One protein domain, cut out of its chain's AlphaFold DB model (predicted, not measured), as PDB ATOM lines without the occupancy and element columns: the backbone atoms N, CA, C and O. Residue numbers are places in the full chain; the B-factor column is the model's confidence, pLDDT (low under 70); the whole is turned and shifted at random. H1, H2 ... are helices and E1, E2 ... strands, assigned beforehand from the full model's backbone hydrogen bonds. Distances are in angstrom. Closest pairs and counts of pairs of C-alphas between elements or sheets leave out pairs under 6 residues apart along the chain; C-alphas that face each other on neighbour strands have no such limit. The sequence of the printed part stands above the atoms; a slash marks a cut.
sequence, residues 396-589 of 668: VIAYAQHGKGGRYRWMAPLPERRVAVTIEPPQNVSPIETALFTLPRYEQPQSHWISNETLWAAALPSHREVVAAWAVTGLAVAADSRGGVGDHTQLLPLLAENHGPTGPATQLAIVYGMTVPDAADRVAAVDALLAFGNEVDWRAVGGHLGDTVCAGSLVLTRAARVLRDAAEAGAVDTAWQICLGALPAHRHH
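Overview. This is residues 396 to 589 of the 668 residues of an uncharacterized protein of Mycobacteriaceae bacterium (UniProt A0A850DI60). A compact cluster of helices is gathered round H5, and a two-stranded hairpin, E1 and E2, packs on one side of it, near H3 and H5. H3, H4, H6, H7 and H8 surround H5, H2 packs on H4, H9 covers H7 towards one end, and small H1 lies at the opposite end. The printed part has 194 residues, with two named strands and then nine named helices; the sheet, order E1 - E2, is antiparallel and the class is mostly helix. The whole is compact, with a radius of gyration of the C-alphas of 15.7 A, and spans 45 by 38 by 32 A.

Arrangement. E1, residues 396 to 402, and E2, residues 417 to 424, form an antiparallel hairpin; N 399 and O 420, 2.9 A apart, are within hydrogen-bond range. H1, residues 431 to 436, touches no helix. H2, residues 453 to 459, only just touches H3, residues 464 to 480, in a helical hairpin, with 3 pairs of C-alphas within 8 A, the closest Ala 457 and Val 467, 6.6 A; H3 does so with residues 464 to 467 alone. H3 has a kink of 47 degrees near residue 471, and its closest C-alpha to E2 is Ala 469, 6.0 A from that of Val 421. H4, residues 488 to 497, touches H2, the closest C-alphas being Glu 453 and Leu 491, 5.0 A. H5, residues 504 to 514, is the hub, touching five helices; with H3 the closest C-alphas are Ala 469 and Ala 505, 4.8 A. H6, residues 521 to 531, touches H4 at a shallow tilt of 10 degrees, the same way, closest at C-alphas 493 and 528, 4.4 A. H7, residues 538 to 550, touches H5 at a steep tilt of 64 degrees, closest at C-alphas 507 and 541, 5.2 A. H8, residues 556 to 568, touches H5 with residues 558 to 562 alone, about perpendicular at 87 degrees, closest at C-alphas 514 and 559, 4.9 A. H9, residues 572 to 588, touches H7, closest at C-alphas 542 and 578, 3.9 A. Every O i to N i+4 pair is within hydrogen-bond range in H1, H2, H5, H7 and H8; H3 has 11 of 13, H6 6 of 7, H9 9 of 13, and H4 2 of 6, beside 5 of 7 O i to N i+3 pairs.

Along the chain. E1 begins at C-alpha 396 (-38.299, -44.686, -7.369) and is 19.1 A long; E2 is 22.5 A, H3 23.5 A and H9 26.3 A, ending at C-alpha 588 (-38.873, -51.288, -33.555).

Size, cuts and confidence. The C-alphas farthest apart, Asn 428 and Glu 568, are 47.0 A apart. The printed part has no cut; the links E1 to E2 and H1 to H2 are long. Residues 403 to 415, 444 to 451, 481 to 487, 552 to 553 and 584 to 589 have pLDDT under 70.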
ATOM      1  N   VAL A 396     -39.058 -45.388  -6.326       96.56
ATOM      2  CA  VAL A 396     -38.299 -44.686  -7.369       96.56
ATOM      3  C   VAL A 396     -38.875 -45.019  -8.737       96.56
ATOM      4  O   VAL A 396     -38.985 -46.184  -9.117       96.56
ATOM      5  N   ILE A 397     -39.259 -43.982  -9.484       94.88
ATOM      6  CA  ILE A 397     -39.965 -44.127 -10.762       94.88
ATOM      7  C   ILE A 397     -39.186 -43.394 -11.850       94.88
ATOM      8  O   ILE A 397     -38.959 -42.186 -11.762       94.88
ATOM      9  N   ALA A 398     -38.820 -44.114 -12.912       93.56
ATOM     10  CA  ALA A 398     -38.250 -43.514 -14.112       93.56
ATOM     11  C   ALA A 398     -39.334 -42.848 -14.972       93.56
ATOM     12  O   ALA A 398     -40.415 -43.397 -15.185       93.56
ATOM     13  N   TYR A 399     -39.034 -41.670 -15.515       90.81
ATOM     14  CA  TYR A 399     -39.929 -40.950 -16.415       90.81
ATOM     15  C   TYR A 399     -39.159 -40.189 -17.497       90.81
ATOM     16  O   TYR A 399     -38.006 -39.797 -17.328       90.81
ATOM     17  N   ALA A 400     -39.816 -39.957 -18.633       87.31
ATOM     18  CA  ALA A 400     -39.252 -39.161 -19.716       87.31
ATOM     19  C   ALA A 400     -39.445 -37.656 -19.463       87.31
ATOM     20  O   ALA A 400     -40.565 -37.187 -19.245       87.31
ATOM     21  N   GLN A 401     -38.351 -36.907 -19.554       84.06
ATOM     22  CA  GLN A 401     -38.300 -35.451 -19.645       84.06
ATOM     23  C   GLN A 401     -38.235 -35.025 -21.106       84.06
ATOM     24  O   GLN A 401     -37.588 -35.691 -21.920       84.06
ATOM     25  N   HIS A 402     -38.865 -33.893 -21.422       77.25
ATOM     26  CA  HIS A 402     -38.878 -33.340 -22.772       77.25
ATOM     27  C   HIS A 402     -38.397 -31.890 -22.739       77.25
ATOM     28  O   HIS A 402     -39.021 -31.012 -22.141       77.25
ATOM     29  N   GLY A 403     -37.250 -31.641 -23.366       66.19
ATOM     30  CA  GLY A 403     -36.645 -30.320 -23.452       66.19
ATOM     31  C   GLY A 403     -37.104 -29.576 -24.703       66.19
ATOM     32  O   GLY A 403     -37.216 -30.154 -25.781       66.19
ATOM     33  N   LYS A 404     -37.288 -28.255 -24.607       58.81
ATOM     34  CA  LYS A 404     -37.457 -27.385 -25.786       58.81
ATOM     35  C   LYS A 404     -36.105 -27.072 -26.448       58.81
ATOM     36  O   LYS A 404     -35.799 -25.900 -26.614       58.81
ATOM     37  N   GLY A 405     -35.271 -28.081 -26.737       54.16
ATOM     38  CA  GLY A 405     -34.018 -27.973 -27.519       54.16
ATOM     39  C   GLY A 405     -33.165 -26.709 -27.291       54.16
ATOM     40  O   GLY A 405     -32.629 -26.140 -28.243       54.16
ATOM     41  N   GLY A 406     -33.115 -26.200 -26.056       52.56
ATOM     42  CA  GLY A 406     -32.644 -24.853 -25.739       52.56
ATOM     43  C   GLY A 406     -31.231 -24.847 -25.165       52.56
ATOM     44  O   GLY A 406     -30.804 -25.796 -24.511       52.56
ATOM     45  N   ARG A 407     -30.501 -23.747 -25.381       47.22
ATOM     46  CA  ARG A 407     -29.223 -23.498 -24.699       47.22
ATOM     47  C   ARG A 407     -29.513 -22.933 -23.312       47.22
ATOM     48  O   ARG A 407     -30.104 -21.857 -23.218       47.22
ATOM     49  N   TYR A 408     -29.065 -23.602 -22.253       46.16
ATOM     50  CA  TYR A 408     -28.872 -22.917 -20.975       46.16
ATOM     51  C   TYR A 408     -27.601 -22.066 -21.072       46.16
ATOM     52  O   TYR A 408     -26.637 -22.446 -21.731       46.16
ATOM     53  N   ARG A 409     -27.610 -20.885 -20.449       38.41
ATOM     54  CA  ARG A 409     -26.632 -19.799 -20.668       38.41
ATOM     55  C   ARG A 409     -25.166 -20.167 -20.363       38.41
ATOM     56  O   ARG A 409     -24.286 -19.422 -20.780       38.41
ATOM     57  N   TRP A 410     -24.916 -21.296 -19.694       43.19
ATOM     58  CA  TRP A 410     -23.593 -21.725 -19.220       43.19
ATOM     59  C   TRP A 410     -23.340 -23.249 -19.289       43.19
ATOM     60  O   TRP A 410     -22.301 -23.699 -18.826       43.19
ATOM     61  N   MET A 411     -24.258 -24.055 -19.848       50.75
ATOM     62  CA  MET A 411     -24.144 -25.527 -19.920       50.75
ATOM     63  C   MET A 411     -24.554 -26.048 -21.305       50.75
ATOM     64  O   MET A 411     -25.230 -25.343 -22.061       50.75
ATOM     65  N   ALA A 412     -24.108 -27.260 -21.652       52.22
ATOM     66  CA  ALA A 412     -24.358 -27.927 -22.933       52.22
ATOM     67  C   ALA A 412     -25.849 -27.881 -23.361       52.22
ATOM     68  O   ALA A 412     -26.733 -27.780 -22.507       52.22
ATOM     69  N   PRO A 413     -26.164 -27.927 -24.675       56.84
ATOM     70  CA  PRO A 413     -27.553 -27.978 -25.131       56.84
ATOM     71  C   PRO A 413     -28.268 -29.186 -24.511       56.84
ATOM     72  O   PRO A 413     -27.796 -30.311 -24.648       56.84
ATOM     73  N   LEU A 414     -29.396 -28.943 -23.837       62.56
ATOM     74  CA  LEU A 414     -30.193 -30.010 -23.229       62.56
ATOM     75  C   LEU A 414     -30.842 -30.858 -24.335       62.56
ATOM     76  O   LEU A 414     -31.358 -30.283 -25.305       62.56
ATOM     77  N   PRO A 415     -30.844 -32.195 -24.213       66.94
ATOM     78  CA  PRO A 415     -31.433 -33.065 -25.220       66.94
ATOM     79  C   PRO A 415     -32.950 -32.850 -25.306       66.94
ATOM     80  O   PRO A 415     -33.610 -32.488 -24.328       66.94
ATOM     81  N   GLU A 416     -33.523 -33.103 -26.486       71.44
ATOM     82  CA  GLU A 416     -34.978 -33.026 -26.702       71.44
ATOM     83  C   GLU A 416     -35.737 -34.020 -25.814       71.44
ATOM     84  O   GLU A 416     -36.855 -33.738 -25.381       71.44
ATOM     85  N   ARG A 417     -35.108 -35.156 -25.493       78.31
ATOM     86  CA  ARG A 417     -35.634 -36.175 -24.585       78.31
ATOM     87  C   ARG A 417     -34.533 -36.722 -23.680       78.31
ATOM     88  O   ARG A 417     -33.440 -37.035 -24.148       78.31
ATOM     89  N   ARG A 418     -34.846 -36.897 -22.397       83.00
ATOM     90  CA  ARG A 418     -33.990 -37.543 -21.384       83.00
ATOM     91  C   ARG A 418     -34.849 -38.453 -20.507       83.00
ATOM     92  O   ARG A 418     -36.036 -38.188 -20.351       83.00
ATOM     93  N   VAL A 419     -34.278 -39.510 -19.934       87.94
ATOM     94  CA  VAL A 419     -34.941 -40.275 -18.866       87.94
ATOM     95  C   VAL A 419     -34.367 -39.838 -17.520       87.94
ATOM     96  O   VAL A 419     -33.156 -39.877 -17.327       87.94
ATOM     97  N   ALA A 420     -35.226 -39.395 -16.613       89.56
ATOM     98  CA  ALA A 420     -34.879 -39.031 -15.243       89.56
ATOM     99  C   ALA A 420     -35.676 -39.900 -14.264       89.56
ATOM    100  O   ALA A 420     -36.449 -40.763 -14.684       89.56
ATOM    101  N   VAL A 421     -35.498 -39.665 -12.967       93.19
ATOM    102  CA  VAL A 421     -36.230 -40.372 -11.915       93.19
ATOM    103  C   VAL A 421     -36.854 -39.400 -10.921       93.19
ATOM    104  O   VAL A 421     -36.419 -38.256 -10.790       93.19
ATOM    105  N   THR A 422     -37.922 -39.851 -10.277       93.19
ATOM    106  CA  THR A 422     -38.595 -39.190  -9.153       93.19
ATOM    107  C   THR A 422     -38.562 -40.149  -7.970       93.19
ATOM    108  O   THR A 422     -38.552 -41.365  -8.175       93.19
ATOM    109  N   ILE A 423     -38.542 -39.609  -6.754       93.81
ATOM    110  CA  ILE A 423     -38.598 -40.396  -5.519       93.81
ATOM    111  C   ILE A 423     -39.851 -39.979  -4.755       93.81
ATOM    112  O   ILE A 423     -40.068 -38.782  -4.544       93.81
ATOM    113  N   GLU A 424     -40.653 -40.961  -4.359       91.25
ATOM    114  CA  GLU A 424     -41.820 -40.786  -3.499       91.25
ATOM    115  C   GLU A 424     -41.540 -41.413  -2.121       91.25
ATOM    116  O   GLU A 424     -41.209 -42.606  -2.047       91.25
ATOM    117  N   PRO A 425     -41.647 -40.640  -1.023       90.19
ATOM    118  CA  PRO A 425     -41.304 -41.131   0.303       90.19
ATOM    119  C   PRO A 425     -42.362 -42.123   0.826       90.19
ATOM    120  O   PRO A 425     -43.551 -41.974   0.527       90.19
ATOM    121  N   PRO A 426     -41.976 -43.100   1.669       89.06
ATOM    122  CA  PRO A 426     -42.929 -43.943   2.382       89.06
ATOM    123  C   PRO A 426     -43.821 -43.126   3.329       89.06
ATOM    124  O   PRO A 426     -43.482 -42.022   3.757       89.06
ATOM    125  N   GLN A 427     -44.957 -43.699   3.726       84.88
ATOM    126  CA  GLN A 427     -45.806 -43.092   4.752       84.88
ATOM    127  C   GLN A 427     -45.102 -43.081   6.120       84.88
ATOM    128  O   GLN A 427     -44.417 -44.038   6.484       84.88
ATOM    129  N   ASN A 428     -45.349 -42.033   6.915       81.69
ATOM    130  CA  ASN A 428     -44.870 -41.896   8.299       81.69
ATOM    131  C   ASN A 428     -43.339 -41.945   8.456       81.69
ATOM    132  O   ASN A 428     -42.831 -42.545   9.406       81.69
ATOM    133  N   VAL A 429     -42.607 -41.333   7.526       82.44
ATOM    134  CA  VAL A 429     -41.157 -41.133   7.658       82.44
ATOM    135  C   VAL A 429     -40.832 -39.831   8.393       82.44
ATOM    136  O   VAL A 429     -41.658 -38.921   8.487       82.44
ATOM    137  N   SER A 430     -39.630 -39.750   8.959       80.44
ATOM    138  CA  SER A 430     -39.153 -38.547   9.641       80.44
ATOM    139  C   SER A 430     -38.989 -37.370   8.666       80.44
ATOM    140  O   SER A 430     -38.826 -37.580   7.465       80.44
ATOM    141  N   PRO A 431     -38.960 -36.111   9.144       78.56
ATOM    142  CA  PRO A 431     -38.785 -34.954   8.264       78.56
ATOM    143  C   PRO A 431     -37.522 -35.020   7.390       78.56
ATOM    144  O   PRO A 431     -37.536 -34.573   6.244       78.56
ATOM    145  N   ILE A 432     -36.435 -35.597   7.912       79.56
ATOM    146  CA  ILE A 432     -35.173 -35.732   7.180       79.56
ATOM    147  C   ILE A 432     -35.244 -36.828   6.113       79.56
ATOM    148  O   ILE A 432     -34.731 -36.649   5.014       79.56
ATOM    149  N   GLU A 433     -35.947 -37.926   6.387       84.62
ATOM    150  CA  GLU A 433     -36.244 -38.943   5.380       84.62
ATOM    151  C   GLU A 433     -37.181 -38.373   4.316       84.62
ATOM    152  O   GLU A 433     -36.886 -38.517   3.141       84.62
ATOM    153  N   THR A 434     -38.229 -37.625   4.681       84.25
ATOM    154  CA  THR A 434     -39.071 -36.903   3.708       84.25
ATOM    155  C   THR A 434     -38.219 -36.016   2.807       84.25
ATOM    156  O   THR A 434     -38.414 -35.985   1.597       84.25
ATOM    157  N   ALA A 435     -37.244 -35.309   3.378       78.38
ATOM    158  CA  ALA A 435     -36.355 -34.429   2.636       78.38
ATOM    159  C   ALA A 435     -35.475 -35.161   1.611       78.38
ATOM    160  O   ALA A 435     -35.297 -34.661   0.501       78.38
ATOM    161  N   LEU A 436     -34.926 -36.315   1.991       85.25
ATOM    162  CA  LEU A 436     -33.990 -37.103   1.183       85.25
ATOM    163  C   LEU A 436     -34.696 -38.066   0.226       85.25
ATOM    164  O   LEU A 436     -34.177 -38.368  -0.845       85.25
ATOM    165  N   PHE A 437     -35.881 -38.535   0.603       90.50
ATOM    166  CA  PHE A 437     -36.711 -39.476  -0.144       90.50
ATOM    167  C   PHE A 437     -37.801 -38.762  -0.948       90.50
ATOM    168  O   PHE A 437     -38.778 -39.377  -1.355       90.50
ATOM    169  N   THR A 438     -37.632 -37.463  -1.192       87.56
ATOM    170  CA  THR A 438     -38.472 -36.700  -2.111       87.56
ATOM    171  C   THR A 438     -37.591 -36.055  -3.160       87.56
ATOM    172  O   THR A 438     -36.872 -35.093  -2.884       87.56
ATOM    173  N   LEU A 439     -37.697 -36.558  -4.384       86.50
ATOM    174  CA  LEU A 439     -37.124 -35.930  -5.566       86.50
ATOM    175  C   LEU A 439     -38.288 -35.646  -6.509       86.50
ATOM    176  O   LEU A 439     -38.852 -36.603  -7.035       86.50
ATOM    177  N   PRO A 440     -38.702 -34.380  -6.683       81.94
ATOM    178  CA  PRO A 440     -39.904 -34.069  -7.434       81.94
ATOM    179  C   PRO A 440     -39.718 -34.315  -8.931       81.94
ATOM    180  O   PRO A 440     -38.622 -34.238  -9.495       81.94
ATOM    181  N   ARG A 441     -40.839 -34.565  -9.604       83.69
ATOM    182  CA  ARG A 441     -40.879 -34.693 -11.055       83.69
ATOM    183  C   ARG A 441     -40.723 -33.320 -11.711       83.69
ATOM    184  O   ARG A 441     -41.529 -32.423 -11.481       83.69
ATOM    185  N   TYR A 442     -39.741 -33.186 -12.596       78.38
ATOM    186  CA  TYR A 442     -39.522 -31.983 -13.397       78.38
ATOM    187  C   TYR A 442     -39.833 -32.260 -14.864       78.38
ATOM    188  O   TYR A 442     -39.297 -33.202 -15.439       78.38
ATOM    189  N   GLU A 443     -40.660 -31.428 -15.498       75.25
ATOM    190  CA  GLU A 443     -41.001 -31.598 -16.920       75.25
ATOM    191  C   GLU A 443     -39.798 -31.360 -17.847       75.25
ATOM    192  O   GLU A 443     -39.634 -32.051 -18.857       75.25
ATOM    193  N   GLN A 444     -38.950 -30.391 -17.487       68.69
ATOM    194  CA  GLN A 444     -37.759 -30.019 -18.244       68.69
ATOM    195  C   GLN A 444     -36.493 -30.609 -17.612       68.69
ATOM    196  O   GLN A 444     -36.429 -30.699 -16.380       68.69
ATOM    197  N   PRO A 445     -35.470 -30.949 -18.422       68.00
ATOM    198  CA  PRO A 445     -34.194 -31.416 -17.902       68.00
ATOM    199  C   PRO A 445     -33.575 -30.404 -16.936       68.00
ATOM    200  O   PRO A 445     -33.409 -29.230 -17.272       68.00
ATOM    201  N   GLN A 446     -33.250 -30.881 -15.738       68.31
ATOM    202  CA  GLN A 446     -32.552 -30.108 -14.715       68.31
ATOM    203  C   GLN A 446     -31.036 -30.295 -14.847       68.31
ATOM    204  O   GLN A 446     -30.555 -31.175 -15.572       68.31
ATOM    205  N   SER A 447     -30.290 -29.466 -14.119       64.75
ATOM    206  CA  SER A 447     -28.858 -29.645 -13.916       64.75
ATOM    207  C   SER A 447     -28.545 -29.587 -12.432       64.75
ATOM    208  O   SER A 447     -28.871 -28.599 -11.780       64.75
ATOM    209  N   HIS A 448     -27.880 -30.626 -11.938       65.50
ATOM    210  CA  HIS A 448     -27.398 -30.725 -10.566       65.50
ATOM    211  C   HIS A 448     -25.944 -31.185 -10.599       65.50
ATOM    212  O   HIS A 448     -25.592 -32.050 -11.399       65.50
ATOM    213  N   TRP A 449     -25.115 -30.589  -9.749       66.44
ATOM    214  CA  TRP A 449     -23.700 -30.925  -9.629       66.44
ATOM    215  C   TRP A 449     -23.496 -31.843  -8.429       66.44
ATOM    216  O   TRP A 449     -23.994 -31.553  -7.341       66.44
ATOM    217  N   ILE A 450     -22.749 -32.930  -8.615       67.69
ATOM    218  CA  ILE A 450     -22.278 -33.753  -7.498       67.69
ATOM    219  C   ILE A 450     -20.994 -33.101  -6.987       67.69
ATOM    220  O   ILE A 450     -20.012 -33.022  -7.719       67.69
ATOM    221  N   SER A 451     -21.038 -32.550  -5.776       63.19
ATOM    222  CA  SER A 451     -19.916 -31.820  -5.174       63.19
ATOM    223  C   SER A 451     -18.926 -32.729  -4.439       63.19
ATOM    224  O   SER A 451     -17.776 -32.337  -4.260       63.19
ATOM    225  N   ASN A 452     -19.368 -33.913  -3.995       75.38
ATOM    226  CA  ASN A 452     -18.538 -34.930  -3.345       75.38
ATOM    227  C   ASN A 452     -19.244 -36.304  -3.391       75.38
ATOM    228  O   ASN A 452     -20.191 -36.532  -2.633       75.38
ATOM    229  N   GLU A 453     -18.808 -37.216  -4.271       82.19
ATOM    230  CA  GLU A 453     -19.445 -38.534  -4.433       82.19
ATOM    231  C   GLU A 453     -19.327 -39.408  -3.173       82.19
ATOM    232  O   GLU A 453     -20.271 -40.121  -2.816       82.19
ATOM    233  N   THR A 454     -18.196 -39.330  -2.463       86.12
ATOM    234  CA  THR A 454     -17.930 -40.174  -1.287       86.12
ATOM    235  C   THR A 454     -18.855 -39.818  -0.127       86.12
ATOM    236  O   THR A 454     -19.443 -40.705   0.495       86.12
ATOM    237  N   LEU A 455     -19.090 -38.521   0.104       86.19
ATOM    238  CA  LEU A 455     -20.062 -38.054   1.092       86.19
ATOM    239  C   LEU A 455     -21.488 -38.479   0.748       86.19
ATOM    240  O   LEU A 455     -22.252 -38.798   1.657       86.19
ATOM    241  N   TRP A 456     -21.865 -38.496  -0.532       89.56
ATOM    242  CA  TRP A 456     -23.208 -38.921  -0.934       89.56
ATOM    243  C   TRP A 456     -23.435 -40.400  -0.637       89.56
ATOM    244  O   TRP A 456     -24.444 -40.750  -0.021       89.56
ATOM    245  N   ALA A 457     -22.483 -41.251  -1.028       92.44
ATOM    246  CA  ALA A 457     -22.537 -42.678  -0.746       92.44
ATOM    247  C   ALA A 457     -22.578 -42.948   0.769       92.44
ATOM    248  O   ALA A 457     -23.442 -43.693   1.231       92.44
ATOM    249  N   ALA A 458     -21.732 -42.276   1.556       93.81
ATOM    250  CA  ALA A 458     -21.647 -42.494   3.000       93.81
ATOM    251  C   ALA A 458     -22.723 -41.802   3.847       93.81
ATOM    252  O   ALA A 458     -22.861 -42.082   5.049       93.81
ATOM    253  N   ALA A 459     -23.487 -40.884   3.256       92.62
ATOM    254  CA  ALA A 459     -24.651 -40.296   3.901       92.62
ATOM    255  C   ALA A 459     -25.799 -41.311   4.007       92.62
ATOM    256  O   ALA A 459     -26.505 -41.329   5.015       92.62
ATOM    257  N   LEU A 460     -25.956 -42.165   2.991       95.19
ATOM    258  CA  LEU A 460     -27.071 -43.101   2.835       95.19
ATOM    259  C   LEU A 460     -26.572 -44.503   2.432       95.19
ATOM    260  O   LEU A 460     -26.974 -45.030   1.389       95.19
ATOM    261  N   PRO A 461     -25.732 -45.145   3.263       96.38
ATOM    262  CA  PRO A 461     -25.047 -46.386   2.897       96.38
ATOM    263  C   PRO A 461     -26.005 -47.566   2.700       96.38
ATOM    264  O   PRO A 461     -25.696 -48.507   1.981       96.38
ATOM    265  N   SER A 462     -27.201 -47.496   3.289       96.31
ATOM    266  CA  SER A 462     -28.268 -48.482   3.120       96.31
ATOM    267  C   SER A 462     -29.342 -48.075   2.111       96.31
ATOM    268  O   SER A 462     -30.330 -48.787   1.986       96.31
ATOM    269  N   HIS A 463     -29.209 -46.965   1.384       96.06
ATOM    270  CA  HIS A 463     -30.218 -46.512   0.417       96.06
ATOM    271  C   HIS A 463     -29.583 -46.166  -0.936       96.06
ATOM    272  O   HIS A 463     -29.779 -45.067  -1.460       96.06
ATOM    273  N   ARG A 464     -28.825 -47.102  -1.525       95.50
ATOM    274  CA  ARG A 464     -28.099 -46.857  -2.788       95.50
ATOM    275  C   ARG A 464     -28.985 -46.378  -3.939       95.50
ATOM    276  O   ARG A 464     -28.573 -45.488  -4.672       95.50
ATOM    277  N   GLU A 465     -30.213 -46.880  -4.054       97.06
ATOM    278  CA  GLU A 465     -31.162 -46.436  -5.087       97.06
ATOM    279  C   GLU A 465     -31.554 -44.959  -4.916       97.06
ATOM    280  O   GLU A 465     -31.696 -44.235  -5.899       97.06
ATOM    281  N   VAL A 466     -31.669 -44.474  -3.674       95.69
ATOM    282  CA  VAL A 466     -31.930 -43.054  -3.384       95.69
ATOM    283  C   VAL A 466     -30.732 -42.209  -3.800       95.69
ATOM    284  O   VAL A 466     -30.900 -41.202  -4.483       95.69
ATOM    285  N   VAL A 467     -29.518 -42.628  -3.433       95.12
ATOM    286  CA  VAL A 467     -28.282 -41.926  -3.822       95.12
ATOM    287  C   VAL A 467     -28.148 -41.878  -5.345       95.12
ATOM    288  O   VAL A 467     -27.900 -40.812  -5.910       95.12
ATOM    289  N   ALA A 468     -28.391 -43.006  -6.017       95.50
ATOM    290  CA  ALA A 468     -28.415 -43.082  -7.470       95.50
ATOM    291  C   ALA A 468     -29.457 -42.122  -8.057       95.50
ATOM    292  O   ALA A 468     -29.155 -41.406  -9.008       95.50
ATOM    293  N   ALA A 469     -30.653 -42.039  -7.468       94.50
ATOM    294  CA  ALA A 469     -31.723 -41.186  -7.968       94.50
ATOM    295  C   ALA A 469     -31.371 -39.694  -7.942       94.50
ATOM    296  O   ALA A 469     -31.616 -38.992  -8.925       94.50
ATOM    297  N   TRP A 470     -30.713 -39.228  -6.878       90.44
ATOM    298  CA  TRP A 470     -30.151 -37.876  -6.834       90.44
ATOM    299  C   TRP A 470     -29.045 -37.672  -7.884       90.44
ATOM    300  O   TRP A 470     -28.947 -36.600  -8.484       90.44
ATOM    301  N   ALA A 471     -28.236 -38.700  -8.153       90.31
ATOM    302  CA  ALA A 471     -27.098 -38.622  -9.067       90.31
ATOM    303  C   ALA A 471     -27.467 -38.680 -10.559       90.31
ATOM    304  O   ALA A 471     -26.734 -38.120 -11.380       90.31
ATOM    305  N   VAL A 472     -28.597 -39.302 -10.931       90.56
ATOM    306  CA  VAL A 472     -29.018 -39.484 -12.339       90.56
ATOM    307  C   VAL A 472     -28.982 -38.168 -13.116       90.56
ATOM    308  O   VAL A 472     -28.533 -38.148 -14.260       90.56
ATOM    309  N   THR A 473     -29.412 -37.054 -12.515       83.88
ATOM    310  CA  THR A 473     -29.423 -35.763 -13.218       83.88
ATOM    311  C   THR A 473     -28.011 -35.266 -13.537       83.88
ATOM    312  O   THR A 473     -27.770 -34.843 -14.668       83.88
ATOM    313  N   GLY A 474     -27.082 -35.334 -12.578       81.44
ATOM    314  CA  GLY A 474     -25.690 -34.918 -12.784       81.44
ATOM    315  C   GLY A 474     -24.969 -35.809 -13.795       81.44
ATOM    316  O   GLY A 474     -24.361 -35.311 -14.741       81.44
ATOM    317  N   LEU A 475     -25.143 -37.130 -13.681       87.19
ATOM    318  CA  LEU A 475     -24.587 -38.106 -14.623       87.19
ATOM    319  C   LEU A 475     -25.138 -37.925 -16.044       87.19
ATOM    320  O   LEU A 475     -24.388 -38.004 -17.015       87.19
ATOM    321  N   ALA A 476     -26.432 -37.630 -16.187       85.12
ATOM    322  CA  ALA A 476     -27.028 -37.356 -17.490       85.12
ATOM    323  C   ALA A 476     -26.462 -36.075 -18.123       85.12
ATOM    324  O   ALA A 476     -26.182 -36.046 -19.320       85.12
ATOM    325  N   VAL A 477     -26.245 -35.019 -17.330       78.69
ATOM    326  CA  VAL A 477     -25.574 -33.794 -17.803       78.69
ATOM    327  C   VAL A 477     -24.127 -34.079 -18.212       78.69
ATOM    328  O   VAL A 477     -23.688 -33.582 -19.253       78.69
ATOM    329  N   ALA A 478     -23.399 -34.902 -17.455       80.62
ATOM    330  CA  ALA A 478     -22.042 -35.319 -17.806       80.62
ATOM    331  C   ALA A 478     -22.006 -36.085 -19.140       80.62
ATOM    332  O   ALA A 478     -21.167 -35.809 -19.999       80.62
ATOM    333  N   ALA A 479     -22.961 -36.995 -19.354       82.62
ATOM    334  CA  ALA A 479     -23.087 -37.772 -20.586       82.62
ATOM    335  C   ALA A 479     -23.388 -36.906 -21.826       82.62
ATOM    336  O   ALA A 479     -22.813 -37.137 -22.900       82.62
ATOM    337  N   ASP A 480     -24.235 -35.885 -21.665       76.56
ATOM    338  CA  ASP A 480     -24.612 -34.939 -22.725       76.56
ATOM    339  C   ASP A 480     -23.494 -33.938 -23.062       76.56
ATOM    340  O   ASP A 480     -23.430 -33.382 -24.168       76.56
ATOM    341  N   SER A 481     -22.600 -33.685 -22.108       69.56
ATOM    342  CA  SER A 481     -21.557 -32.675 -22.239       69.56
ATOM    343  C   SER A 481     -20.473 -33.082 -23.243       69.56
ATOM    344  O   SER A 481     -20.178 -34.255 -23.474       69.56
ATOM    345  N   ARG A 482     -19.860 -32.082 -23.892       57.69
ATOM    346  CA  ARG A 482     -18.744 -32.284 -24.842       57.69
ATOM    347  C   ARG A 482     -17.356 -32.157 -24.193       57.69
ATOM    348  O   ARG A 482     -16.362 -32.349 -24.889       57.69
ATOM    349  N   GLY A 483     -17.293 -31.889 -22.886       47.53
ATOM    350  CA  GLY A 483     -16.074 -31.907 -22.072       47.53
ATOM    351  C   GLY A 483     -16.275 -31.311 -20.671       47.53
ATOM    352  O   GLY A 483     -17.103 -30.418 -20.516       47.53
ATOM    353  N   GLY A 484     -15.501 -31.802 -19.692       50.34
ATOM    354  CA  GLY A 484     -15.124 -31.077 -18.466       50.34
ATOM    355  C   GLY A 484     -16.179 -30.881 -17.372       50.34
ATOM    356  O   GLY A 484     -16.068 -29.921 -16.619       50.34
ATOM    357  N   VAL A 485     -17.199 -31.733 -17.275       50.88
ATOM    358  CA  VAL A 485     -18.246 -31.620 -16.244       50.88
ATOM    359  C   VAL A 485     -18.031 -32.707 -15.190       50.88
ATOM    360  O   VAL A 485     -18.701 -33.726 -15.272       50.88
ATOM    361  N   GLY A 486     -17.087 -32.467 -14.265       54.50
ATOM    362  CA  GLY A 486     -16.895 -33.150 -12.968       54.50
ATOM    363  C   GLY A 486     -16.696 -34.678 -12.951       54.50
ATOM    364  O   GLY A 486     -17.233 -35.404 -13.779       54.50
ATOM    365  N   ASP A 487     -16.008 -35.187 -11.926       64.19
ATOM    366  CA  ASP A 487     -15.735 -36.624 -11.707       64.19
ATOM    367  C   ASP A 487     -16.978 -37.420 -11.221       64.19
ATOM    368  O   ASP A 487     -16.889 -38.374 -10.452       64.19
ATOM    369  N   HIS A 488     -18.173 -37.083 -11.720       74.56
ATOM    370  CA  HIS A 488     -19.471 -37.601 -11.259       74.56
ATOM    371  C   HIS A 488     -19.614 -39.129 -11.330       74.56
ATOM    372  O   HIS A 488     -20.451 -39.723 -10.649       74.56
ATOM    373  N   THR A 489     -18.823 -39.775 -12.187       85.06
ATOM    374  CA  THR A 489     -18.846 -41.228 -12.399       85.06
ATOM    375  C   THR A 489     -18.186 -42.017 -11.274       85.06
ATOM    376  O   THR A 489     -18.520 -43.191 -11.111       85.06
ATOM    377  N   GLN A 490     -17.346 -41.380 -10.450       87.75
ATOM    378  CA  GLN A 490     -16.693 -42.010  -9.294       87.75
ATOM    379  C   GLN A 490     -17.692 -42.456  -8.217       87.75
ATOM    380  O   GLN A 490     -17.369 -43.277  -7.363       87.75
ATOM    381  N   LEU A 491     -18.942 -41.990  -8.285       90.56
ATOM    382  CA  LEU A 491     -20.025 -42.477  -7.438       90.56
ATOM    383  C   LEU A 491     -20.427 -43.923  -7.765       90.56
ATOM    384  O   LEU A 491     -20.912 -44.626  -6.886       90.56
ATOM    385  N   LEU A 492     -20.269 -44.379  -9.015       93.06
ATOM    386  CA  LEU A 492     -20.822 -45.666  -9.455       93.06
ATOM    387  C   LEU A 492     -20.214 -46.875  -8.725       93.06
ATOM    388  O   LEU A 492     -21.001 -47.707  -8.271       93.06
ATOM    389  N   PRO A 493     -18.881 -46.983  -8.549       91.69
ATOM    390  CA  PRO A 493     -18.299 -48.050  -7.738       91.69
ATOM    391  C   PRO A 493     -18.758 -47.983  -6.278       91.69
ATOM    392  O   PRO A 493     -19.099 -49.007  -5.696       91.69
ATOM    393  N   LEU A 494     -18.879 -46.777  -5.710       92.25
ATOM    394  CA  LEU A 494     -19.333 -46.578  -4.328       92.25
ATOM    395  C   LEU A 494     -20.784 -47.032  -4.113       92.25
ATOM    396  O   LEU A 494     -21.141 -47.503  -3.035       92.25
ATOM    397  N   LEU A 495     -21.639 -46.931  -5.137       94.31
ATOM    398  CA  LEU A 495     -23.001 -47.471  -5.076       94.31
ATOM    399  C   LEU A 495     -23.018 -49.002  -4.986       94.31
ATOM    400  O   LEU A 495     -23.962 -49.545  -4.412       94.31
ATOM    401  N   ALA A 496     -22.011 -49.691  -5.529       92.06
ATOM    402  CA  ALA A 496     -21.892 -51.142  -5.406       92.06
ATOM    403  C   ALA A 496     -21.477 -51.564  -3.987       92.06
ATOM    404  O   ALA A 496     -21.900 -52.618  -3.524       92.06
ATOM    405  N   GLU A 497     -20.723 -50.724  -3.270       91.31
ATOM    406  CA  GLU A 497     -20.358 -50.944  -1.859       91.31
ATOM    407  C   GLU A 497     -21.519 -50.710  -0.876       91.31
ATOM    408  O   GLU A 497     -21.446 -51.099   0.293       91.31
ATOM    409  N   ASN A 498     -22.570 -50.024  -1.326       93.75
ATOM    410  CA  ASN A 498     -23.730 -49.663  -0.521       93.75
ATOM    411  C   ASN A 498     -24.860 -50.688  -0.653       93.75
ATOM    412  O   ASN A 498     -24.988 -51.374  -1.661       93.75
ATOM    413  N   HIS A 499     -25.734 -50.756   0.351       93.06
ATOM    414  CA  HIS A 499     -26.880 -51.664   0.382       93.06
ATOM    415  C   HIS A 499     -28.156 -50.985  -0.148       93.06
ATOM    416  O   HIS A 499     -28.265 -49.759  -0.252       93.06
ATOM    417  N   GLY A 500     -29.161 -51.807  -0.458       92.94
ATOM    418  CA  GLY A 500     -30.478 -51.378  -0.936       92.94
ATOM    419  C   GLY A 500     -30.827 -51.931  -2.317       92.94
ATOM    420  O   GLY A 500     -30.066 -52.735  -2.862       92.94
ATOM    421  N   PRO A 501     -31.978 -51.542  -2.880       94.38
ATOM    422  CA  PRO A 501     -32.393 -51.997  -4.201       94.38
ATOM    423  C   PRO A 501     -31.492 -51.441  -5.316       94.38
ATOM    424  O   PRO A 501     -30.806 -50.438  -5.136       94.38
ATOM    425  N   THR A 502     -31.514 -52.106  -6.469       95.19
ATOM    426  CA  THR A 502     -30.813 -51.747  -7.717       95.19
ATOM    427  C   THR A 502     -31.846 -51.449  -8.813       95.19
ATOM    428  O   THR A 502     -31.941 -52.113  -9.851       95.19
ATOM    429  N   GLY A 503     -32.703 -50.474  -8.519       95.50
ATOM    430  CA  GLY A 503     -33.878 -50.131  -9.309       95.50
ATOM    431  C   GLY A 503     -33.568 -49.245 -10.523       95.50
ATOM    432  O   GLY A 503     -32.426 -49.183 -10.996       95.50
ATOM    433  N   PRO A 504     -34.590 -48.557 -11.069       96.62
ATOM    434  CA  PRO A 504     -34.441 -47.734 -12.264       96.62
ATOM    435  C   PRO A 504     -33.366 -46.646 -12.145       96.62
ATOM    436  O   PRO A 504     -32.734 -46.311 -13.146       96.62
ATOM    437  N   ALA A 505     -33.136 -46.079 -10.958       96.94
ATOM    438  CA  ALA A 505     -32.124 -45.049 -10.774       96.94
ATOM    439  C   ALA A 505     -30.705 -45.606 -10.835       96.94
ATOM    440  O   ALA A 505     -29.897 -45.052 -11.580       96.94
ATOM    441  N   THR A 506     -30.395 -46.700 -10.129       97.56
ATOM    442  CA  THR A 506     -29.087 -47.363 -10.258       97.56
ATOM    443  C   THR A 506     -28.834 -47.783 -11.705       97.56
ATOM    444  O   THR A 506     -27.763 -47.518 -12.251       97.56
ATOM    445  N   GLN A 507     -29.838 -48.356 -12.370       96.62
ATOM    446  CA  GLN A 507     -29.719 -48.783 -13.765       96.62
ATOM    447  C   GLN A 507     -29.443 -47.602 -14.711       96.62
ATOM    448  O   GLN A 507     -28.534 -47.673 -15.541       96.62
ATOM    449  N   LEU A 508     -30.172 -46.489 -14.571       95.56
ATOM    450  CA  LEU A 508     -29.951 -45.277 -15.369       95.56
ATOM    451  C   LEU A 508     -28.612 -44.602 -15.058       95.56
ATOM    452  O   LEU A 508     -27.958 -44.119 -15.983       95.56
ATOM    453  N   ALA A 509     -28.183 -44.580 -13.795       95.12
ATOM    454  CA  ALA A 509     -26.883 -44.045 -13.398       95.12
ATOM    455  C   ALA A 509     -25.741 -44.783 -14.119       95.12
ATOM    456  O   ALA A 509     -24.858 -44.138 -14.689       95.12
ATOM    457  N   ILE A 510     -25.817 -46.118 -14.197       95.62
ATOM    458  CA  ILE A 510     -24.869 -46.945 -14.957       95.62
ATOM    459  C   ILE A 510     -24.933 -46.604 -16.455       95.62
ATOM    460  O   ILE A 510     -23.895 -46.353 -17.066       95.62
ATOM    461  N   VAL A 511     -26.129 -46.520 -17.057       95.00
ATOM    462  CA  VAL A 511     -26.291 -46.148 -18.480       95.00
ATOM    463  C   VAL A 511     -25.643 -44.799 -18.797       95.00
ATOM    464  O   VAL A 511     -24.881 -44.693 -19.765       95.00
ATOM    465  N   TYR A 512     -25.903 -43.771 -17.988       92.00
ATOM    466  CA  TYR A 512     -25.304 -42.455 -18.194       92.00
ATOM    467  C   TYR A 512     -23.786 -42.491 -17.994       92.00
ATOM    468  O   TYR A 512     -23.064 -42.018 -18.872       92.00
ATOM    469  N   GLY A 513     -23.286 -43.153 -16.946       91.56
ATOM    470  CA  GLY A 513     -21.850 -43.339 -16.716       91.56
ATOM    471  C   GLY A 513     -21.113 -43.995 -17.886       91.56
ATOM    472  O   GLY A 513     -20.072 -43.508 -18.325       91.56
ATOM    473  N   MET A 514     -21.698 -45.037 -18.489       91.81
ATOM    474  CA  MET A 514     -21.116 -45.721 -19.654       91.81
ATOM    475  C   MET A 514     -20.965 -44.819 -20.893       91.81
ATOM    476  O   MET A 514     -20.229 -45.146 -21.831       91.81
ATOM    477  N   THR A 515     -21.687 -43.699 -20.937       88.12
ATOM    478  CA  THR A 515     -21.799 -42.833 -22.118       88.12
ATOM    479  C   THR A 515     -21.129 -41.471 -21.948       88.12
ATOM    480  O   THR A 515     -21.136 -40.670 -22.890       88.12
ATOM    481  N   VAL A 516     -20.451 -41.243 -20.820       86.88
ATOM    482  CA  VAL A 516     -19.637 -40.045 -20.564       86.88
ATOM    483  C   VAL A 516     -18.500 -39.924 -21.595       86.88
ATOM    484  O   VAL A 516     -17.917 -40.936 -22.014       86.88
ATOM    485  N   PRO A 517     -18.207 -38.708 -22.104       80.94
ATOM    486  CA  PRO A 517     -17.176 -38.483 -23.120       80.94
ATOM    487  C   PRO A 517     -15.762 -38.847 -22.659       80.94
ATOM    488  O   PRO A 517     -15.003 -39.400 -23.466       80.94
ATOM    489  N   ASP A 518     -15.411 -38.567 -21.404       81.88
ATOM    490  CA  ASP A 518     -14.075 -38.823 -20.876       81.88
ATOM    491  C   ASP A 518     -13.801 -40.330 -20.771       81.88
ATOM    492  O   ASP A 518     -14.680 -41.130 -20.457       81.88
ATOM    493  N   ALA A 519     -12.592 -40.743 -21.138       79.31
ATOM    494  CA  ALA A 519     -12.177 -42.130 -21.015       79.31
ATOM    495  C   ALA A 519     -11.794 -42.509 -19.583       79.31
ATOM    496  O   ALA A 519     -12.006 -43.668 -19.242       79.31
ATOM    497  N   ALA A 520     -11.271 -41.568 -18.791       76.75
ATOM    498  CA  ALA A 520     -10.937 -41.799 -17.389       76.75
ATOM    499  C   ALA A 520     -12.208 -42.064 -16.569       76.75
ATOM    500  O   ALA A 520     -12.301 -43.089 -15.904       76.75
ATOM    501  N   ASP A 521     -13.242 -41.242 -16.748       79.12
ATOM    502  CA  ASP A 521     -14.547 -41.405 -16.084       79.12
ATOM    503  C   ASP A 521     -15.240 -42.731 -16.416       79.12
ATOM    504  O   ASP A 521     -15.924 -43.342 -15.596       79.12
ATOM    505  N   ARG A 522     -15.048 -43.236 -17.639       86.31
ATOM    506  CA  ARG A 522     -15.621 -44.529 -18.031       86.31
ATOM    507  C   ARG A 522     -14.972 -45.718 -17.325       86.31
ATOM    508  O   ARG A 522     -15.583 -46.783 -17.338       86.31
ATOM    509  N   VAL A 523     -13.796 -45.562 -16.712       87.75
ATOM    510  CA  VAL A 523     -13.186 -46.616 -15.885       87.75
ATOM    511  C   VAL A 523     -14.066 -46.900 -14.670       87.75
ATOM    512  O   VAL A 523     -14.408 -48.054 -14.449       87.75
ATOM    513  N   ALA A 524     -14.579 -45.865 -13.996       88.88
ATOM    514  CA  ALA A 524     -15.495 -46.037 -12.866       88.88
ATOM    515  C   ALA A 524     -16.795 -46.768 -13.262       88.88
ATOM    516  O   ALA A 524     -17.367 -47.519 -12.474       88.88
ATOM    517  N   ALA A 525     -17.253 -46.613 -14.511       91.44
ATOM    518  CA  ALA A 525     -18.367 -47.402 -15.031       91.44
ATOM    519  C   ALA A 525     -17.993 -48.885 -15.234       91.44
ATOM    520  O   ALA A 525     -18.820 -49.744 -14.946       91.44
ATOM    521  N   VAL A 526     -16.776 -49.200 -15.700       91.88
ATOM    522  CA  VAL A 526     -16.278 -50.590 -15.775       91.88
ATOM    523  C   VAL A 526     -16.193 -51.199 -14.376       91.88
ATOM    524  O   VAL A 526     -16.711 -52.293 -14.163       91.88
ATOM    525  N   ASP A 527     -15.609 -50.472 -13.424       90.12
ATOM    526  CA  ASP A 527     -15.457 -50.917 -12.037       90.12
ATOM    527  C   ASP A 527     -16.819 -51.198 -11.393       90.12
ATOM    528  O   ASP A 527     -16.999 -52.229 -10.751       90.12
ATOM    529  N   ALA A 528     -17.820 -50.350 -11.647       91.75
ATOM    530  CA  ALA A 528     -19.185 -50.591 -11.195       91.75
ATOM    531  C   ALA A 528     -19.797 -51.866 -11.807       91.75
ATOM    532  O   ALA A 528     -20.402 -52.653 -11.082       91.75
ATOM    533  N   LEU A 529     -19.628 -52.113 -13.116       92.19
ATOM    534  CA  LEU A 529     -20.126 -53.345 -13.758       92.19
ATOM    535  C   LEU A 529     -19.516 -54.612 -13.139       92.19
ATOM    536  O   LEU A 529     -20.193 -55.635 -13.056       92.19
ATOM    537  N   LEU A 530     -18.251 -54.543 -12.715       89.81
ATOM    538  CA  LEU A 530     -17.561 -55.637 -12.033       89.81
ATOM    539  C   LEU A 530     -18.038 -55.784 -10.581       89.81
ATOM    540  O   LEU A 530     -18.326 -56.897 -10.144       89.81
ATOM    541  N   ALA A 531     -18.155 -54.671  -9.851       90.50
ATOM    542  CA  ALA A 531     -18.472 -54.655  -8.427       90.50
ATOM    543  C   ALA A 531     -19.923 -55.053  -8.118       90.50
ATOM    544  O   ALA A 531     -20.162 -55.765  -7.148       90.50
ATOM    545  N   PHE A 532     -20.892 -54.645  -8.947       90.06
ATOM    546  CA  PHE A 532     -22.304 -54.995  -8.746       90.06
ATOM    547  C   PHE A 532     -22.604 -56.488  -8.959       90.06
ATOM    548  O   PHE A 532     -23.638 -56.971  -8.496       90.06
ATOM    549  N   GLY A 533     -21.744 -57.227  -9.670       83.44
ATOM    550  CA  GLY A 533     -21.923 -58.663  -9.895       83.44
ATOM    551  C   GLY A 533     -23.321 -59.004 -10.424       83.44
ATOM    552  O   GLY A 533     -23.732 -58.488 -11.454       83.44
ATOM    553  N   ASN A 534     -24.069 -59.852  -9.712       84.88
ATOM    554  CA  ASN A 534     -25.433 -60.265 -10.083       84.88
ATOM    555  C   ASN A 534     -26.541 -59.477  -9.358       84.88
ATOM    556  O   ASN A 534     -27.709 -59.851  -9.443       84.88
ATOM    557  N   GLU A 535     -26.203 -58.415  -8.620       89.00
ATOM    558  CA  GLU A 535     -27.184 -57.634  -7.854       89.00
ATOM    559  C   GLU A 535     -28.051 -56.729  -8.736       89.00
ATOM    560  O   GLU A 535     -29.103 -56.269  -8.299       89.00
ATOM    561  N   VAL A 536     -27.626 -56.455  -9.971       93.56
ATOM    562  CA  VAL A 536     -28.327 -55.581 -10.920       93.56
ATOM    563  C   VAL A 536     -28.983 -56.417 -12.017       93.56
ATOM    564  O   VAL A 536     -28.373 -57.330 -12.572       93.56
ATOM    565  N   ASP A 537     -30.209 -56.053 -12.407       94.88
ATOM    566  CA  ASP A 537     -30.813 -56.564 -13.640       94.88
ATOM    567  C   ASP A 537     -30.132 -55.931 -14.866       94.88
ATOM    568  O   ASP A 537     -30.537 -54.894 -15.402       94.88
ATOM    569  N   TRP A 538     -29.069 -56.581 -15.329       95.25
ATOM    570  CA  TRP A 538     -28.288 -56.149 -16.485       95.25
ATOM    571  C   TRP A 538     -29.084 -56.108 -17.788       95.25
ATOM    572  O   TRP A 538     -28.766 -55.332 -18.693       95.25
ATOM    573  N   ARG A 539     -30.152 -56.902 -17.897       94.50
ATOM    574  CA  ARG A 539     -31.020 -56.877 -19.072       94.50
ATOM    575  C   ARG A 539     -31.892 -55.622 -19.079       94.50
ATOM    576  O   ARG A 539     -32.065 -55.027 -20.144       94.50
ATOM    577  N   ALA A 540     -32.378 -55.181 -17.917       94.31
ATOM    578  CA  ALA A 540     -33.072 -53.901 -17.771       94.31
ATOM    579  C   ALA A 540     -32.149 -52.703 -18.069       94.31
ATOM    580  O   ALA A 540     -32.541 -51.804 -18.819       94.31
ATOM    581  N   VAL A 541     -30.887 -52.738 -17.610       95.94
ATOM    582  CA  VAL A 541     -29.849 -51.749 -17.988       95.94
ATOM    583  C   VAL A 541     -29.703 -51.667 -19.513       95.94
ATOM    584  O   VAL A 541     -29.692 -50.575 -20.085       95.94
ATOM    585  N   GLY A 542     -29.652 -52.819 -20.187       93.44
ATOM    586  CA  GLY A 542     -29.654 -52.901 -21.646       93.44
ATOM    587  C   GLY A 542     -30.875 -52.248 -22.295       93.44
ATOM    588  O   GLY A 542     -30.727 -51.510 -23.269       93.44
ATOM    589  N   GLY A 543     -32.070 -52.470 -21.741       91.56
ATOM    590  CA  GLY A 543     -33.307 -51.831 -22.202       91.56
ATOM    591  C   GLY A 543     -33.237 -50.304 -22.120       91.56
ATOM    592  O   GLY A 543     -33.460 -49.619 -23.121       91.56
ATOM    593  N   HIS A 544     -32.816 -49.768 -20.971       91.62
ATOM    594  CA  HIS A 544     -32.613 -48.329 -20.785       91.62
ATOM    595  C   HIS A 544     -31.563 -47.749 -21.744       91.62
ATOM    596  O   HIS A 544     -31.775 -46.671 -22.310       91.62
ATOM    597  N   LEU A 545     -30.454 -48.459 -21.978       91.06
ATOM    598  CA  LEU A 545     -29.438 -48.067 -22.959       91.06
ATOM    599  C   LEU A 545     -30.015 -48.029 -24.385       91.06
ATOM    600  O   LEU A 545     -29.795 -47.065 -25.116       91.06
ATOM    601  N   GLY A 546     -30.772 -49.054 -24.781       86.38
ATOM    602  CA  GLY A 546     -31.412 -49.123 -26.095       86.38
ATOM    603  C   GLY A 546     -32.385 -47.966 -26.334       86.38
ATOM    604  O   GLY A 546     -32.309 -47.299 -27.369       86.38
ATOM    605  N   ASP A 547     -33.250 -47.681 -25.359       83.62
ATOM    606  CA  ASP A 547     -34.252 -46.613 -25.434       83.62
ATOM    607  C   ASP A 547     -33.616 -45.218 -25.525       83.62
ATOM    608  O   ASP A 547     -34.013 -44.393 -26.354       83.62
ATOM    609  N   THR A 548     -32.604 -44.954 -24.696       81.69
ATOM    610  CA  THR A 548     -31.903 -43.659 -24.654       81.69
ATOM    611  C   THR A 548     -31.057 -43.413 -25.903       81.69
ATOM    612  O   THR A 548     -31.030 -42.293 -26.419       81.69
ATOM    613  N   VAL A 549     -30.424 -44.453 -26.459       81.38
ATOM    614  CA  VAL A 549     -29.711 -44.372 -27.744       81.38
ATOM    615  C   VAL A 549     -30.685 -44.165 -28.907       81.38
ATOM    616  O   VAL A 549     -30.427 -43.329 -29.771       81.38
ATOM    617  N   CYS A 550     -31.821 -44.874 -28.939       75.50
ATOM    618  CA  CYS A 550     -32.831 -44.699 -29.992       75.50
ATOM    619  C   CYS A 550     -33.467 -43.303 -29.973       75.50
ATOM    620  O   CYS A 550     -33.800 -42.769 -31.030       75.50
ATOM    621  N   ALA A 551     -33.582 -42.685 -28.796       70.50
ATOM    622  CA  ALA A 551     -34.014 -41.297 -28.649       70.50
ATOM    623  C   ALA A 551     -32.982 -40.266 -29.157       70.50
ATOM    624  O   ALA A 551     -33.279 -39.075 -29.182       70.50
ATOM    625  N   GLY A 552     -31.787 -40.706 -29.577       67.88
ATOM    626  CA  GLY A 552     -30.701 -39.838 -30.035       67.88
ATOM    627  C   GLY A 552     -29.981 -39.102 -28.904       67.88
ATOM    628  O   GLY A 552     -29.189 -38.203 -29.181       67.88
ATOM    629  N   SER A 553     -30.250 -39.475 -27.650       66.25
ATOM    630  CA  SER A 553     -29.741 -38.779 -26.469       66.25
ATOM    631  C   SER A 553     -28.311 -39.193 -26.120       66.25
ATOM    632  O   SER A 553     -27.561 -38.369 -25.620       66.25
ATOM    633  N   LEU A 554     -27.898 -40.435 -26.417       75.81
ATOM    634  CA  LEU A 554     -26.596 -40.978 -26.004       75.81
ATOM    635  C   LEU A 554     -25.771 -41.574 -27.155       75.81
ATOM    636  O   LEU A 554     -26.290 -42.034 -28.174       75.81
ATOM    637  N   VAL A 555     -24.447 -41.605 -26.970       77.94
ATOM    638  CA  VAL A 555     -23.481 -42.098 -27.964       77.94
ATOM    639  C   VAL A 555     -23.142 -43.573 -27.721       77.94
ATOM    640  O   VAL A 555     -22.319 -43.905 -26.866       77.94
ATOM    641  N   LEU A 556     -23.708 -44.467 -28.539       82.00
ATOM    642  CA  LEU A 556     -23.555 -45.927 -28.410       82.00
ATOM    643  C   LEU A 556     -22.098 -46.423 -28.458       82.00
ATOM    644  O   LEU A 556     -21.747 -47.391 -27.789       82.00
ATOM    645  N   THR A 557     -21.226 -45.771 -29.232       85.44
ATOM    646  CA  THR A 557     -19.822 -46.201 -29.373       85.44
ATOM    647  C   THR A 557     -19.033 -46.105 -28.067       85.44
ATOM    648  O   THR A 557     -18.066 -46.847 -27.899       85.44
ATOM    649  N   ARG A 558     -19.446 -45.225 -27.142       88.19
ATOM    650  CA  ARG A 558     -18.849 -45.097 -25.805       88.19
ATOM    651  C   ARG A 558     -19.243 -46.284 -24.927       88.19
ATOM    652  O   ARG A 558     -18.354 -46.984 -24.451       88.19
ATOM    653  N   ALA A 559     -20.540 -46.583 -24.848       89.00
ATOM    654  CA  ALA A 559     -21.048 -47.737 -24.105       89.00
ATOM    655  C   ALA A 559     -20.454 -49.057 -24.620       89.00
ATOM    656  O   ALA A 559     -19.972 -49.868 -23.839       89.00
ATOM    657  N   ALA A 560     -20.364 -49.238 -25.942       88.56
ATOM    658  CA  ALA A 560     -19.750 -50.427 -26.537       88.56
ATOM    659  C   ALA A 560     -18.269 -50.619 -26.153       88.56
ATOM    660  O   ALA A 560     -17.759 -51.737 -26.207       88.56
ATOM    661  N   ARG A 561     -17.554 -49.540 -25.801       90.50
ATOM    662  CA  ARG A 561     -16.188 -49.640 -25.279       90.50
ATOM    663  C   ARG A 561     -16.185 -50.107 -23.831       90.50
ATOM    664  O   ARG A 561     -15.483 -51.066 -23.562       90.50
ATOM    665  N   VAL A 562     -17.014 -49.521 -22.970       92.00
ATOM    666  CA  VAL A 562     -17.148 -49.960 -21.569       92.00
ATOM    667  C   VAL A 562     -17.519 -51.439 -21.487       92.00
ATOM    668  O   VAL A 562     -16.875 -52.186 -20.767       92.00
ATOM    669  N   LEU A 563     -18.489 -51.891 -22.287       92.25
ATOM    670  CA  LEU A 563     -18.913 -53.297 -22.299       92.25
ATOM    671  C   LEU A 563     -17.811 -54.250 -22.772       92.25
ATOM    672  O   LEU A 563     -17.701 -55.359 -22.258       92.25
ATOM    673  N   ARG A 564     -16.988 -53.831 -23.740       88.81
ATOM    674  CA  ARG A 564     -15.816 -54.612 -24.155       88.81
ATOM    675  C   ARG A 564     -14.786 -54.674 -23.037       88.81
ATOM    676  O   ARG A 564     -14.307 -55.760 -22.752       88.81
ATOM    677  N   ASP A 565     -14.459 -53.534 -22.440       88.19
ATOM    678  CA  ASP A 565     -13.428 -53.441 -21.409       88.19
ATOM    679  C   ASP A 565     -13.860 -54.260 -20.164       88.19
ATOM    680  O   ASP A 565     -13.068 -55.026 -19.624       88.19
ATOM    681  N   ALA A 566     -15.148 -54.229 -19.796       88.31
ATOM    682  CA  ALA A 566     -15.729 -55.076 -18.749       88.31
ATOM    683  C   ALA A 566     -15.709 -56.575 -19.104       88.31
ATOM    684  O   ALA A 566     -15.383 -57.404 -18.258       88.31
ATOM    685  N   ALA A 567     -16.018 -56.945 -20.354       85.88
ATOM    686  CA  ALA A 567     -15.931 -58.334 -20.809       85.88
ATOM    687  C   ALA A 567     -14.481 -58.853 -20.815       85.88
ATOM    688  O   ALA A 567     -14.241 -59.987 -20.406       85.88
ATOM    689  N   GLU A 568     -13.517 -58.025 -21.233       84.75
ATOM    690  CA  GLU A 568     -12.078 -58.320 -21.168       84.75
ATOM    691  C   GLU A 568     -11.595 -58.462 -19.710       84.75
ATOM    692  O   GLU A 568     -10.720 -59.282 -19.440       84.75
ATOM    693  N   ALA A 569     -12.212 -57.737 -18.769       82.69
ATOM    694  CA  ALA A 569     -11.981 -57.857 -17.325       82.69
ATOM    695  C   ALA A 569     -12.758 -59.009 -16.648       82.69
ATOM    696  O   ALA A 569     -12.610 -59.228 -15.449       82.69
ATOM    697  N   GLY A 570     -13.569 -59.761 -17.401       80.38
ATOM    698  CA  GLY A 570     -14.237 -60.976 -16.932       80.38
ATOM    699  C   GLY A 570     -15.746 -60.899 -16.716       80.38
ATOM    700  O   GLY A 570     -16.375 -61.930 -16.483       80.38
ATOM    701  N   ALA A 571     -16.366 -59.734 -16.899       86.56
ATOM    702  CA  ALA A 571     -17.817 -59.546 -16.825       86.56
ATOM    703  C   ALA A 571     -18.523 -59.873 -18.158       86.56
ATOM    704  O   ALA A 571     -19.322 -59.088 -18.676       86.56
ATOM    705  N   VAL A 572     -18.205 -61.026 -18.758       87.19
ATOM    706  CA  VAL A 572     -18.718 -61.415 -20.086       87.19
ATOM    707  C   VAL A 572     -20.239 -61.592 -20.076       87.19
ATOM    708  O   VAL A 572     -20.906 -61.100 -20.987       87.19
ATOM    709  N   ASP A 573     -20.795 -62.250 -19.052       87.12
ATOM    710  CA  ASP A 573     -22.248 -62.432 -18.938       87.12
ATOM    711  C   ASP A 573     -22.962 -61.090 -18.726       87.12
ATOM    712  O   ASP A 573     -23.877 -60.769 -19.480       87.12
ATOM    713  N   THR A 574     -22.471 -60.241 -17.818       92.00
ATOM    714  CA  THR A 574     -22.967 -58.867 -17.624       92.00
ATOM    715  C   THR A 574     -23.030 -58.094 -18.944       92.00
ATOM    716  O   THR A 574     -24.081 -57.568 -19.321       92.00
ATOM    717  N   ALA A 575     -21.927 -58.069 -19.701       92.38
ATOM    718  CA  ALA A 575     -21.867 -57.386 -20.992       92.38
ATOM    719  C   ALA A 575     -22.856 -57.977 -22.013       92.38
ATOM    720  O   ALA A 575     -23.498 -57.239 -22.769       92.38
ATOM    721  N   TRP A 576     -23.002 -59.302 -22.023       90.00
ATOM    722  CA  TRP A 576     -23.938 -60.009 -22.887       90.00
ATOM    723  C   TRP A 576     -25.400 -59.688 -22.553       90.00
ATOM    724  O   TRP A 576     -26.165 -59.361 -23.466       90.00
ATOM    725  N   GLN A 577     -25.790 -59.695 -21.275       93.81
ATOM    726  CA  GLN A 577     -27.151 -59.355 -20.840       93.81
ATOM    727  C   GLN A 577     -27.530 -57.917 -21.211       93.81
ATOM    728  O   GLN A 577     -28.626 -57.687 -21.734       93.81
ATOM    729  N   ILE A 578     -26.609 -56.962 -21.040       94.44
ATOM    730  CA  ILE A 578     -26.817 -55.566 -21.459       94.44
ATOM    731  C   ILE A 578     -27.029 -55.493 -22.977       94.44
ATOM    732  O   ILE A 578     -27.961 -54.838 -23.453       94.44
ATOM    733  N   CYS A 579     -26.215 -56.206 -23.762       91.88
ATOM    734  CA  CYS A 579     -26.389 -56.259 -25.213       91.88
ATOM    735  C   CYS A 579     -27.748 -56.865 -25.604       91.88
ATOM    736  O   CYS A 579     -28.431 -56.318 -26.471       91.88
ATOM    737  N   LEU A 580     -28.176 -57.956 -24.958       90.00
ATOM    738  CA  LEU A 580     -29.481 -58.577 -25.204       90.00
ATOM    739  C   LEU A 580     -30.647 -57.644 -24.865       90.00
ATOM    740  O   LEU A 580     -31.624 -57.610 -25.614       90.00
ATOM    741  N   GLY A 581     -30.547 -56.882 -23.775       91.38
ATOM    742  CA  GLY A 581     -31.544 -55.886 -23.383       91.38
ATOM    743  C   GLY A 581     -31.669 -54.722 -24.370       91.38
ATOM    744  O   GLY A 581     -32.772 -54.240 -24.610       91.38
ATOM    745  N   ALA A 582     -30.565 -54.312 -25.003       87.94
ATOM    746  CA  ALA A 582     -30.551 -53.190 -25.949       87.94
ATOM    747  C   ALA A 582     -31.116 -53.537 -27.346       87.94
ATOM    748  O   ALA A 582     -31.543 -52.654 -28.095       87.94
ATOM    749  N   LEU A 583     -31.137 -54.820 -27.730       79.06
ATOM    750  CA  LEU A 583     -31.535 -55.266 -29.075       79.06
ATOM    751  C   LEU A 583     -33.032 -55.077 -29.429       79.06
ATOM    752  O   LEU A 583     -33.302 -54.682 -30.570       79.06
ATOM    753  N   PRO A 584     -34.018 -55.349 -28.545       63.88
ATOM    754  CA  PRO A 584     -35.442 -55.157 -28.840       63.88
ATOM    755  C   PRO A 584     -35.797 -53.710 -29.208       63.88
ATOM    756  O   PRO A 584     -36.516 -53.498 -30.187       63.88
ATOM    757  N   ALA A 585     -35.216 -52.718 -28.523       56.47
ATOM    758  CA  ALA A 585     -35.425 -51.294 -28.809       56.47
ATOM    759  C   ALA A 585     -34.972 -50.909 -30.235       56.47
ATOM    760  O   ALA A 585     -35.631 -50.139 -30.934       56.47
ATOM    761  N   HIS A 586     -33.898 -51.530 -30.734       48.66
ATOM    762  CA  HIS A 586     -33.398 -51.285 -32.088       48.66
ATOM    763  C   HIS A 586     -34.246 -51.918 -33.203       48.66
ATOM    764  O   HIS A 586     -34.208 -51.439 -34.341       48.66
ATOM    765  N   ARG A 587     -35.013 -52.981 -32.924       42.56
ATOM    766  CA  ARG A 587     -35.845 -53.644 -33.949       42.56
ATOM    767  C   ARG A 587     -37.113 -52.855 -34.283       42.56
ATOM    768  O   ARG A 587     -37.530 -52.885 -35.438       42.56
ATOM    769  N   HIS A 588     -37.666 -52.098 -33.336       44.41
ATOM    770  CA  HIS A 588     -38.873 -51.288 -33.555       44.41
ATOM    771  C   HIS A 588     -38.615 -49.942 -34.259       44.41
ATOM    772  O   HIS A 588     -39.554 -49.333 -34.767       44.41
ATOM    773  N   HIS A 589     -37.355 -49.504 -34.370       43.38
ATOM    774  CA  HIS A 589     -36.974 -48.241 -35.019       43.38
ATOM    775  C   HIS A 589     -36.302 -48.391 -36.393       43.38
ATOM    776  O   HIS A 589     -35.826 -47.405 -36.961       43.38
TER     777      HIS A 589